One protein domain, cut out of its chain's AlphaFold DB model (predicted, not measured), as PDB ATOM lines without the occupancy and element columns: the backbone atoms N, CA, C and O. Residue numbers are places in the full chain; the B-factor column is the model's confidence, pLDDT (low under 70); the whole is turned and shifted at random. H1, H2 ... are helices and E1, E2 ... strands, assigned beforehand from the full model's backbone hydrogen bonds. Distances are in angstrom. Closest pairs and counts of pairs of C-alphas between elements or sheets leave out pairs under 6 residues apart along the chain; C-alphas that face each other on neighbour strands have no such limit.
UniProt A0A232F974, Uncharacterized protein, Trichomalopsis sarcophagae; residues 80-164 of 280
ATOM      1  N   ASP A  80     -52.970  45.007 -60.832       42.31
ATOM      2  CA  ASP A  80     -51.730  44.544 -60.200       42.31
ATOM      3  C   ASP A  80     -51.626  44.855 -58.694       42.31
ATOM      4  O   ASP A  80     -50.933  44.139 -57.970       42.31
ATOM      5  N   GLN A  81     -52.365  45.845 -58.178       44.09
ATOM      6  CA  GLN A  81     -52.336  46.208 -56.750       44.09
ATOM      7  C   GLN A  81     -53.284  45.334 -55.901       44.09
ATOM      8  O   GLN A  81     -53.030  45.060 -54.725       44.09
ATOM      9  N   VAL A  82     -54.329  44.782 -56.525       46.34
ATOM     10  CA  VAL A  82     -55.363  43.961 -55.869       46.34
ATOM     11  C   VAL A  82     -54.885  42.524 -55.594       46.34
ATOM     12  O   VAL A  82     -55.293  41.903 -54.606       46.34
ATOM     13  N   PHE A  83     -53.968  41.977 -56.402       38.66
ATOM     14  CA  PHE A  83     -53.467  40.606 -56.208       38.66
ATOM     15  C   PHE A  83     -52.523  40.455 -55.002       38.66
ATOM     16  O   PHE A  83     -52.531  39.395 -54.359       38.66
ATOM     17  N   SER A  84     -51.762  41.495 -54.638       46.00
ATOM     18  CA  SER A  84     -50.885  41.462 -53.457       46.00
ATOM     19  C   SER A  84     -51.639  41.667 -52.143       46.00
ATOM     20  O   SER A  84     -51.307  41.028 -51.144       46.00
ATOM     21  N   GLU A  85     -52.688  42.491 -52.127       36.53
ATOM     22  CA  GLU A  85     -53.472  42.728 -50.908       36.53
ATOM     23  C   GLU A  85     -54.497  41.619 -50.644       36.53
ATOM     24  O   GLU A  85     -54.676  41.207 -49.500       36.53
ATOM     25  N   SER A  86     -55.091  41.027 -51.685       38.78
ATOM     26  CA  SER A  86     -56.057  39.927 -51.539       38.78
ATOM     27  C   SER A  86     -55.439  38.666 -50.916       38.78
ATOM     28  O   SER A  86     -56.021  38.047 -50.017       38.78
ATOM     29  N   THR A  87     -54.208  38.309 -51.306       45.03
ATOM     30  CA  THR A  87     -53.479  37.195 -50.676       45.03
ATOM     31  C   THR A  87     -53.067  37.516 -49.240       45.03
ATOM     32  O   THR A  87     -53.163  36.637 -48.379       45.03
ATOM     33  N   TYR A  88     -52.691  38.765 -48.950       47.41
ATOM     34  CA  TYR A  88     -52.281  39.225 -47.619       47.41
ATOM     35  C   TYR A  88     -53.457  39.315 -46.622       47.41
ATOM     36  O   TYR A  88     -53.348  38.866 -45.478       47.41
ATOM     37  N   VAL A  89     -54.626  39.795 -47.056       45.03
ATOM     38  CA  VAL A  89     -55.838  39.925 -46.224       45.03
ATOM     39  C   VAL A  89     -56.467  38.557 -45.924       45.03
ATOM     40  O   VAL A  89     -56.839  38.288 -44.779       45.03
ATOM     41  N   MET A  90     -56.469  37.628 -46.889       39.94
ATOM     42  CA  MET A  90     -56.863  36.225 -46.659       39.94
ATOM     43  C   MET A  90     -55.947  35.503 -45.655       39.94
ATOM     44  O   MET A  90     -56.371  34.531 -45.025       39.94
ATOM     45  N   THR A  91     -54.703  35.967 -45.462       51.94
ATOM     46  CA  THR A  91     -53.784  35.350 -44.491       51.94
ATOM     47  C   THR A  91     -54.092  35.750 -43.045       51.94
ATOM     48  O   THR A  91     -53.812  34.969 -42.136       51.94
ATOM     49  N   ARG A  92     -54.690  36.928 -42.798       54.03
ATOM     50  CA  ARG A  92     -54.998  37.396 -41.432       54.03
ATOM     51  C   ARG A  92     -56.277  36.798 -40.853       54.03
ATOM     52  O   ARG A  92     -56.291  36.471 -39.673       54.03
ATOM     53  N   LEU A  93     -57.324  36.617 -41.660       50.81
ATOM     54  CA  LEU A  93     -58.636  36.163 -41.168       50.81
ATOM     55  C   LEU A  93     -58.694  34.661 -40.832       50.81
ATOM     56  O   LEU A  93     -59.558  34.239 -40.070       50.81
ATOM     57  N   ASN A  94     -57.754  33.859 -41.340       65.94
ATOM     58  CA  ASN A  94     -57.709  32.410 -41.103       65.94
ATOM     59  C   ASN A  94     -56.669  31.967 -40.062       65.94
ATOM     60  O   ASN A  94     -56.575  30.776 -39.762       65.94
ATOM     61  N   SER A  95     -55.898  32.897 -39.491       77.38
ATOM     62  CA  SER A  95     -54.794  32.572 -38.578       77.38
ATOM     63  C   SER A  95     -55.263  31.823 -37.324       77.38
ATOM     64  O   SER A  95     -54.625  30.845 -36.939       77.38
ATOM     65  N   GLY A  96     -56.411  32.202 -36.750       86.19
ATOM     66  CA  GLY A  96     -56.971  31.556 -35.557       86.19
ATOM     67  C   GLY A  96     -57.376  30.098 -35.790       86.19
ATOM     68  O   GLY A  96     -56.968  29.215 -35.045       86.19
ATOM     69  N   LYS A  97     -58.110  29.807 -36.871       86.25
ATOM     70  CA  LYS A  97     -58.514  28.427 -37.202       86.25
ATOM     71  C   LYS A  97     -57.317  27.536 -37.522       86.25
ATOM     72  O   LYS A  97     -57.261  26.391 -37.079       86.25
ATOM     73  N   MET A  98     -56.363  28.061 -38.294       89.62
ATOM     74  CA  MET A  98     -55.133  27.339 -38.616       89.62
ATOM     75  C   MET A  98     -54.370  26.977 -37.348       89.62
ATOM     76  O   MET A  98     -53.912  25.848 -37.201       89.62
ATOM     77  N   LEU A  99     -54.257  27.938 -36.437       89.94
ATOM     78  CA  LEU A  99     -53.584  27.757 -35.172       89.94
ATOM     79  C   LEU A  99     -54.252  26.685 -34.312       89.94
ATOM     80  O   LEU A  99     -53.559  25.783 -33.858       89.94
ATOM     81  N   GLU A 100     -55.565  26.765 -34.100       91.06
ATOM     82  CA  GLU A 100     -56.298  25.792 -33.280       91.06
ATOM     83  C   GLU A 100     -56.172  24.370 -33.845       91.06
ATOM     84  O   GLU A 100     -55.930  23.414 -33.107       91.06
ATOM     85  N   ALA A 101     -56.225  24.226 -35.173       92.31
ATOM     86  CA  ALA A 101     -55.974  22.946 -35.824       92.31
ATOM     87  C   ALA A 101     -54.540  22.450 -35.577       92.31
ATOM     88  O   ALA A 101     -54.339  21.286 -35.237       92.31
ATOM     89  N   VAL A 102     -53.526  23.309 -35.706       93.25
ATOM     90  CA  VAL A 102     -52.141  22.896 -35.445       93.25
ATOM     91  C   VAL A 102     -51.925  22.577 -33.963       93.25
ATOM     92  O   VAL A 102     -51.326  21.550 -33.680       93.25
ATOM     93  N   LYS A 103     -52.459  23.364 -33.020       93.25
ATOM     94  CA  LYS A 103     -52.377  23.084 -31.573       93.25
ATOM     95  C   LYS A 103     -52.944  21.717 -31.209       93.25
ATOM     96  O   LYS A 103     -52.413  21.044 -30.334       93.25
ATOM     97  N   LYS A 104     -54.016  21.303 -31.883       94.44
ATOM     98  CA  LYS A 104     -54.677  20.026 -31.614       94.44
ATOM     99  C   LYS A 104     -53.931  18.817 -32.194       94.44
ATOM    100  O   LYS A 104     -54.015  17.734 -31.623       94.44
ATOM    101  N   TYR A 105     -53.228  18.976 -33.318       96.00
ATOM    102  CA  TYR A 105     -52.677  17.845 -34.090       96.00
ATOM    103  C   TYR A 105     -51.175  17.933 -34.389       96.00
ATOM    104  O   TYR A 105     -50.630  17.117 -35.135       96.00
ATOM    105  N   ALA A 106     -50.485  18.914 -33.825       96.25
ATOM    106  CA  ALA A 106     -49.042  19.026 -33.897       96.25
ATOM    107  C   ALA A 106     -48.481  19.522 -32.565       96.25
ATOM    108  O   ALA A 106     -49.081  20.345 -31.877       96.25
ATOM    109  N   ARG A 107     -47.284  19.043 -32.247       96.12
ATOM    110  CA  ARG A 107     -46.464  19.548 -31.146       96.12
ATOM    111  C   ARG A 107     -45.300  20.351 -31.704       96.12
ATOM    112  O   ARG A 107     -44.870  20.114 -32.832       96.12
ATOM    113  N   LEU A 108     -44.794  21.304 -30.936       95.88
ATOM    114  CA  LEU A 108     -43.600  22.054 -31.290       95.88
ATOM    115  C   LEU A 108     -42.422  21.412 -30.565       95.88
ATOM    116  O   LEU A 108     -42.446  21.292 -29.352       95.88
ATOM    117  N   TYR A 109     -41.411  20.980 -31.305       96.94
ATOM    118  CA  TYR A 109     -40.305  20.185 -30.788       96.94
ATOM    119  C   TYR A 109     -38.976  20.868 -31.100       96.94
ATOM    120  O   TYR A 109     -38.722  21.269 -32.240       96.94
ATOM    121  N   CYS A 110     -38.119  20.995 -30.091       97.12
ATOM    122  CA  CYS A 110     -36.755  21.475 -30.255       97.12
ATOM    123  C   CYS A 110     -35.800  20.284 -30.387       97.12
ATOM    124  O   CYS A 110     -35.650  19.505 -29.446       97.12
ATOM    125  N   SER A 111     -35.110  20.170 -31.526       96.44
ATOM    126  CA  SER A 111     -34.140  19.089 -31.756       96.44
ATOM    127  C   SER A 111     -32.906  19.182 -30.861       96.44
ATOM    128  O   SER A 111     -32.318  18.159 -30.539       96.44
ATOM    129  N   SER A 112     -32.521  20.392 -30.452       97.06
ATOM    130  CA  SER A 112     -31.309  20.621 -29.657       97.06
ATOM    131  C   SER A 112     -31.521  20.307 -28.176       97.06
ATOM    132  O   SER A 112     -30.681  19.654 -27.565       97.06
ATOM    133  N   CYS A 113     -32.662  20.709 -27.606       96.62
ATOM    134  CA  CYS A 113     -33.009  20.386 -26.218       96.62
ATOM    135  C   CYS A 113     -33.683  19.016 -26.058       96.62
ATOM    136  O   CYS A 113     -33.845  18.560 -24.931       96.62
ATOM    137  N   ASN A 114     -34.115  18.381 -27.156       96.62
ATOM    138  CA  ASN A 114     -34.945  17.173 -27.146       96.62
ATOM    139  C   ASN A 114     -36.197  17.316 -26.253       96.62
ATOM    140  O   ASN A 114     -36.570  16.404 -25.515       96.62
ATOM    141  N   LYS A 115     -36.832  18.492 -26.296       96.38
ATOM    142  CA  LYS A 115     -38.006  18.839 -25.485       96.38
ATOM    143  C   LYS A 115     -39.116  19.405 -26.359       96.38
ATOM    144  O   LYS A 115     -38.850  20.078 -27.362       96.38
ATOM    145  N   ASP A 116     -40.348  19.152 -25.938       95.81
ATOM    146  CA  ASP A 116     -41.518  19.823 -26.487       95.81
ATOM    147  C   ASP A 116     -41.623  21.240 -25.909       95.81
ATOM    148  O   ASP A 116     -41.408  21.468 -24.719       95.81
ATOM    149  N   VAL A 117     -41.923  22.195 -26.781       92.75
ATOM    150  CA  VAL A 117     -42.108  23.613 -26.476       92.75
ATOM    151  C   VAL A 117     -43.605  23.901 -26.477       92.75
ATOM    152  O   VAL A 117     -44.327  23.449 -27.371       92.75
ATOM    153  N   ASP A 118     -44.086  24.663 -25.493       89.38
ATOM    154  CA  ASP A 118     -45.494  25.053 -25.437       89.38
ATOM    155  C   ASP A 118     -45.849  25.929 -26.649       89.38
ATOM    156  O   ASP A 118     -45.297  27.014 -26.855       89.38
ATOM    157  N   LEU A 119     -46.802  25.462 -27.463       88.56
ATOM    158  CA  LEU A 119     -47.290  26.226 -28.606       88.56
ATOM    159  C   LEU A 119     -47.917  27.555 -28.180       88.56
ATOM    160  O   LEU A 119     -47.908  28.482 -28.979       88.56
ATOM    161  N   ASN A 120     -48.458  27.700 -26.969       83.94
ATOM    162  CA  ASN A 120     -49.143  28.933 -26.573       83.94
ATOM    163  C   ASN A 120     -48.210  30.152 -26.514       83.94
ATOM    164  O   ASN A 120     -48.654  31.258 -26.816       83.94
ATOM    165  N   VAL A 121     -46.927  29.950 -26.205       74.38
ATOM    166  CA  VAL A 121     -45.929  31.026 -26.054       74.38
ATOM    167  C   VAL A 121     -45.503  31.606 -27.409       74.38
ATOM    168  O   VAL A 121     -45.247  32.798 -27.554       74.38
ATOM    169  N   VAL A 122     -45.481  30.767 -28.440       66.19
ATOM    170  CA  VAL A 122     -44.780  31.019 -29.709       66.19
ATOM    171  C   VAL A 122     -45.650  31.716 -30.769       66.19
ATOM    172  O   VAL A 122     -45.181  32.236 -31.784       66.19
ATOM    173  N   VAL A 123     -46.954  31.731 -30.538       61.44
ATOM    174  CA  VAL A 123     -47.983  31.962 -31.559       61.44
ATOM    175  C   VAL A 123     -48.201  33.427 -31.926       61.44
ATOM    176  O   VAL A 123     -48.781  33.727 -32.971       61.44
ATOM    177  N   SER A 124     -47.688  34.351 -31.122       62.22
ATOM    178  CA  SER A 124     -47.727  35.786 -31.407       62.22
ATOM    179  C   SER A 124     -46.860  36.175 -32.614       62.22
ATOM    180  O   SER A 124     -47.137  37.173 -33.280       62.22
ATOM    181  N   SER A 125     -45.863  35.361 -32.971       60.69
ATOM    182  CA  SER A 125     -44.981  35.591 -34.113       60.69
ATOM    183  C   SER A 125     -45.135  34.485 -35.155       60.69
ATOM    184  O   SER A 125     -44.637  33.383 -34.978       60.69
ATOM    185  N   LEU A 126     -45.735  34.790 -36.310       66.44
ATOM    186  CA  LEU A 126     -45.806  33.915 -37.504       66.44
ATOM    187  C   LEU A 126     -44.428  33.499 -38.083       66.44
ATOM    188  O   LEU A 126     -44.348  32.978 -39.197       66.44
ATOM    189  N   LYS A 127     -43.332  33.781 -37.376       77.50
ATOM    190  CA  LYS A 127     -41.948  33.557 -37.789       77.50
ATOM    191  C   LYS A 127     -41.379  32.342 -37.054       77.50
ATOM    192  O   LYS A 127     -41.906  31.939 -36.027       77.50
ATOM    193  N   ASN A 128     -40.329  31.757 -37.634       84.25
ATOM    194  CA  ASN A 128     -39.706  30.509 -37.188       84.25
ATOM    195  C   ASN A 128     -39.593  30.438 -35.657       84.25
ATOM    196  O   ASN A 128     -38.867  31.253 -35.077       84.25
ATOM    197  N   PRO A 129     -40.295  29.490 -35.024       88.44
ATOM    198  CA  PRO A 129     -40.321  29.394 -33.581       88.44
ATOM    199  C   PRO A 129     -38.929  29.031 -33.073       88.44
ATOM    200  O   PRO A 129     -38.258  28.180 -33.659       88.44
ATOM    201  N   ARG A 130     -38.474  29.695 -32.013       92.12
ATOM    202  CA  ARG A 130     -37.196  29.396 -31.360       92.12
ATOM    203  C   ARG A 130     -37.462  28.803 -29.988       92.12
ATOM    204  O   ARG A 130     -38.469  29.118 -29.366       92.12
ATOM    205  N   CYS A 131     -36.594  27.904 -29.556       92.31
ATOM    206  CA  CYS A 131     -36.641  27.350 -28.214       92.31
ATOM    207  C   CYS A 131     -36.152  28.391 -27.201       92.31
ATOM    208  O   CYS A 131     -35.089  28.973 -27.402       92.31
ATOM    209  N   ASP A 132     -36.885  28.583 -26.103       90.00
ATOM    210  CA  ASP A 132     -36.521  29.560 -25.068       90.00
ATOM    211  C   ASP A 132     -35.234  29.179 -24.317       90.00
ATOM    212  O   ASP A 132     -34.496  30.052 -23.870       90.00
ATOM    213  N   GLU A 133     -34.926  27.881 -24.214       93.25
ATOM    214  CA  GLU A 133     -33.735  27.402 -23.499       93.25
ATOM    215  C   GLU A 133     -32.446  27.545 -24.326       93.25
ATOM    216  O   GLU A 133     -31.408  27.915 -23.785       93.25
ATOM    217  N   CYS A 134     -32.486  27.242 -25.630       94.94
ATOM    218  CA  CYS A 134     -31.278  27.176 -26.468       94.94
ATOM    219  C   CYS A 134     -31.267  28.134 -27.666       94.94
ATOM    220  O   CYS A 134     -30.291  28.162 -28.406       94.94
ATOM    221  N   SER A 135     -32.331  28.910 -27.891       93.94
ATOM    222  CA  SER A 135     -32.495  29.823 -29.037       93.94
ATOM    223  C   SER A 135     -32.451  29.178 -30.434       93.94
ATOM    224  O   SER A 135     -32.571  29.890 -31.439       93.94
ATOM    225  N   GLU A 136     -32.329  27.851 -30.514       94.94
ATOM    226  CA  GLU A 136     -32.359  27.089 -31.761       94.94
ATOM    227  C   GLU A 136     -33.767  27.009 -32.351       94.94
ATOM    228  O   GLU A 136     -34.776  27.148 -31.652       94.94
ATOM    229  N   ALA A 137     -33.837  26.785 -33.662       94.19
ATOM    230  CA  ALA A 137     -35.104  26.695 -34.373       94.19
ATOM    231  C   ALA A 137     -35.883  25.431 -33.968       94.19
ATOM    232  O   ALA A 137     -35.413  24.306 -34.135       94.19
ATOM    233  N   SER A 138     -37.110  25.624 -33.496       95.19
ATOM    234  CA  SER A 138     -38.055  24.550 -33.200       95.19
ATOM    235  C   SER A 138     -38.822  24.135 -34.461       95.19
ATOM    236  O   SER A 138     -38.985  24.905 -35.412       95.19
ATOM    237  N   MET A 139     -39.317  22.899 -34.482       96.12
ATOM    238  CA  MET A 139     -40.070  22.330 -35.599       96.12
ATOM    239  C   MET A 139     -41.446  21.858 -35.142       96.12
ATOM    240  O   MET A 139     -41.592  21.256 -34.084       96.12
ATOM    241  N   PHE A 140     -42.465  22.094 -35.960       95.88
ATOM    242  CA  PHE A 140     -43.788  21.506 -35.785       95.88
ATOM    243  C   PHE A 140     -43.735  20.040 -36.201       95.88
ATOM    244  O   PHE A 140     -43.400  19.746 -37.345       95.88
ATOM    245  N   VAL A 141     -44.094  19.128 -35.308       97.44
ATOM    246  CA  VAL A 141     -44.159  17.688 -35.559       97.44
ATOM    247  C   VAL A 141     -45.620  17.260 -35.509       97.44
ATOM    248  O   VAL A 141     -46.286  17.419 -34.487       97.44
ATOM    249  N   CYS A 142     -46.123  16.727 -36.619       98.00
ATOM    250  CA  CYS A 142     -47.468  16.170 -36.707       98.00
ATOM    251  C   CYS A 142     -47.591  14.964 -35.770       98.00
ATOM    252  O   CYS A 142     -46.828  14.005 -35.894       98.00
ATOM    253  N   THR A 143     -48.560  14.978 -34.856       97.12
ATOM    254  CA  THR A 143     -48.758  13.877 -33.898       97.12
ATOM    255  C   THR A 143     -49.393  12.644 -34.540       97.12
ATOM    256  O   THR A 143     -49.320  11.561 -33.971       97.12
ATOM    257  N   LEU A 144     -49.974  12.786 -35.737       96.06
ATOM    258  CA  LEU A 144     -50.641  11.697 -36.457       96.06
ATOM    259  C   LEU A 144     -49.687  10.860 -37.321       96.06
ATOM    260  O   LEU A 144     -49.921   9.669 -37.496       96.06
ATOM    261  N   CYS A 145     -48.638  11.463 -37.890       97.44
ATOM    262  CA  CYS A 145     -47.708  10.762 -38.791       97.44
ATOM    263  C   CYS A 145     -46.219  11.037 -38.536       97.44
ATOM    264  O   CYS A 145     -45.376  10.515 -39.259       97.44
ATOM    265  N   GLY A 146     -45.871  11.893 -37.572       97.50
ATOM    266  CA  GLY A 146     -44.479  12.234 -37.258       97.50
ATOM    267  C   GLY A 146     -43.781  13.159 -38.263       97.50
ATOM    268  O   GLY A 146     -42.624  13.514 -38.050       97.50
ATOM    269  N   SER A 147     -44.455  13.592 -39.337       97.81
ATOM    270  CA  SER A 147     -43.886  14.555 -40.295       97.81
ATOM    271  C   SER A 147     -43.547  15.881 -39.610       97.81
ATOM    272  O   SER A 147     -44.322  16.364 -38.783       97.81
ATOM    273  N   ASN A 148     -42.412  16.483 -39.973       97.31
ATOM    274  CA  ASN A 148     -41.927  17.728 -39.377       97.31
ATOM    275  C   ASN A 148     -41.971  18.917 -40.355       97.31
ATOM    276  O   ASN A 148     -41.827  18.767 -41.567       97.31
ATOM    277  N   PHE A 149     -42.193  20.117 -39.816       95.25
ATOM    278  CA  PHE A 149     -42.341  21.359 -40.570       95.25
ATOM    279  C   PHE A 149     -41.718  22.521 -39.799       95.25
ATOM    280  O   PHE A 149     -41.911  22.654 -38.597       95.25
ATOM    281  N   ARG A 150     -41.021  23.427 -40.488       93.44
ATOM    282  CA  ARG A 150     -40.431  24.622 -39.850       93.44
ATOM    283  C   ARG A 150     -41.418  25.780 -39.680       93.44
ATOM    284  O   ARG A 150     -41.202  26.663 -38.861       93.44
ATOM    285  N   VAL A 151     -42.496  25.786 -40.464       91.56
ATOM    286  CA  VAL A 151     -43.453  26.898 -40.534       91.56
ATOM    287  C   VAL A 151     -44.866  26.388 -40.277       91.56
ATOM    288  O   VAL A 151     -45.302  25.422 -40.909       91.56
ATOM    289  N   LEU A 152     -45.607  27.103 -39.424       92.00
ATOM    290  CA  LEU A 152     -46.995  26.807 -39.042       92.00
ATOM    291  C   LEU A 152     -47.901  26.559 -40.260       92.00
ATOM    292  O   LEU A 152     -48.666  25.598 -40.298       92.00
ATOM    293  N   LYS A 153     -47.774  27.405 -41.293       92.00
ATOM    294  CA  LYS A 153     -48.552  27.309 -42.539       92.00
ATOM    295  C   LYS A 153     -48.397  25.947 -43.221       92.00
ATOM    296  O   LYS A 153     -49.386  25.404 -43.705       92.00
ATOM    297  N   TYR A 154     -47.185  25.395 -43.264       93.94
ATOM    298  CA  TYR A 154     -46.944  24.103 -43.908       93.94
ATOM    299  C   TYR A 154     -47.453  22.938 -43.063       93.94
ATOM    300  O   TYR A 154     -48.054  22.027 -43.629       93.94
ATOM    301  N   ALA A 155     -47.319  23.015 -41.734       94.56
ATOM    302  CA  ALA A 155     -47.934  22.046 -40.829       94.56
ATOM    303  C   ALA A 155     -49.457  22.002 -41.030       94.56
ATOM    304  O   ALA A 155     -50.023  20.936 -41.255       94.56
ATOM    305  N   TYR A 156     -50.120  23.160 -41.074       93.25
ATOM    306  CA  TYR A 156     -51.560  23.232 -41.337       93.25
ATOM    307  C   TYR A 156     -51.950  22.671 -42.718       93.25
ATOM    308  O   TYR A 156     -52.888  21.882 -42.819       93.25
ATOM    309  N   ILE A 157     -51.229  23.033 -43.791       92.12
ATOM    310  CA  ILE A 157     -51.494  22.497 -45.141       92.12
ATOM    311  C   ILE A 157     -51.377  20.970 -45.150       92.12
ATOM    312  O   ILE A 157     -52.208  20.304 -45.769       92.12
ATOM    313  N   HIS A 158     -50.374  20.421 -44.467       95.44
ATOM    314  CA  HIS A 158     -50.204  18.982 -44.311       95.44
ATOM    315  C   HIS A 158     -51.396  18.347 -43.582       95.44
ATOM    316  O   HIS A 158     -52.015  17.436 -44.127       95.44
ATOM    317  N   LEU A 159     -51.785  18.870 -42.415       94.06
ATOM    318  CA  LEU A 159     -52.942  18.373 -41.658       94.06
ATOM    319  C   LEU A 159     -54.214  18.378 -42.518       94.06
ATOM    320  O   LEU A 159     -54.950  17.393 -42.575       94.06
ATOM    321  N   ARG A 160     -54.440  19.454 -43.276       91.56
ATOM    322  CA  ARG A 160     -55.597  19.567 -44.168       91.56
ATOM    323  C   ARG A 160     -55.549  18.562 -45.322       91.56
ATOM    324  O   ARG A 160     -56.579  17.977 -45.647       91.56
ATOM    325  N   LYS A 161     -54.401  18.371 -45.974       92.12
ATOM    326  CA  LYS A 161     -54.296  17.513 -47.168       92.12
ATOM    327  C   LYS A 161     -54.202  16.025 -46.840       92.12
ATOM    328  O   LYS A 161     -54.818  15.233 -47.538       92.12
ATOM    329  N   THR A 162     -53.442  15.666 -45.813       93.12
ATOM    330  CA  THR A 162     -53.103  14.272 -45.497       93.12
ATOM    331  C   THR A 162     -54.061  13.664 -44.480       93.12
ATOM    332  O   THR A 162     -54.423  12.501 -44.603       93.12
ATOM    333  N   HIS A 163     -54.506  14.450 -43.499       92.69
ATOM    334  CA  HIS A 163     -55.302  13.953 -42.371       92.69
ATOM    335  C   HIS A 163     -56.753  14.446 -42.380       92.69
ATOM    336  O   HIS A 163     -57.515  14.153 -41.467       92.69
ATOM    337  N   PHE A 164     -57.146  15.191 -43.414       89.31
ATOM    338  CA  PHE A 164     -58.516  15.654 -43.633       89.31
ATOM    339  C   PHE A 164     -59.140  16.463 -42.481       89.31
ATOM    340  O   PHE A 164     -60.356  16.595 -42.407       89.31
TER     341      PHE A 164
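AT A GLANCE: This is residues 80 to 164 of the 280 residues of an uncharacterized protein of Trichomalopsis sarcophagae (UniProt A0A232F974). Look first for a small three-stranded sheet, on which two helices, H2 and H4, pack while crossing each other; a further helix, H1, sticks out from this body with its residues 80 to 90 and makes much of the length. A long loop, residues 123 to 138, leads from the short helix H3 back to the sheet's edge strand E3. You have 85 printed residues with four named helices and three named strands, in the order H1 H2 E1 E2 H3 E3 H4; the sheet runs E2 E1 E3, all antiparallel, and the class is mixed, helices and strands. The whole is only just compact, close to loose, with a radius of gyration of the C-alphas of 13.9 A and spans of 45 by 29 by 19 A.

IN THESE COORDINATES: Find C-alpha 106 at (-49.042, 19.026, -33.897); from there E1 runs through residues 106 to 110, 13.0 A long. Beside it are E2, residues 115 to 117, and E3, residues 139 to 142, 9.7 A long. H2, residues 95 to 105, is 15.5 A long, and H3 is residues 119 to 122. H1, residues 80 to 93, begins at C-alpha 80 at (-51.730, 44.544, -60.200) and is 21.9 A long. H4, residues 152 to 162, is 15.4 A long and ends at C-alpha 162 at (-53.103, 14.272, -45.497).

HOW THE PARTS SIT: Start at the inner strand E1: against E3 it is antiparallel at 146 degrees, with N 107 and O 141 within hydrogen-bond range at 2.9 A. E1 and E2 form a hairpin, with N 117 and O 108 at 2.8 A. E2, H3 and E3 make a split strand-helix-strand unit, two strands of one sheet joined through a helix, with E1 between them in the sheet, and its crossover is right-handed. H2 and H4 on one face of the sheet make two layers. H4 lies over E3 at a height over the sheet of 8.6 A; the closest C-alphas, of Phe 140 and Ala 155, are 6.6 A apart. H2 and H4 touch at a steep tilt of 63 degrees, the same way, closest at the C-alphas of Val 102 and Tyr 156, 5.9 A. H3 only grazes the sheet with residues 119 to 122. H1 and H2 meet only through their link. In H2 and H4 every O i to N i+4 pair is within hydrogen-bond range, in H1 5 of 10; H3 is too short for such a pair.

THE WHOLE: The C-alphas farthest apart, of Asp 80 and Asn 114, are 46.1 A apart. The printed part has no cut, and the link from H3 to E3, 16 residues, is long. Look for pLDDT under 70 at residues 80 to 94 and 122 to 126.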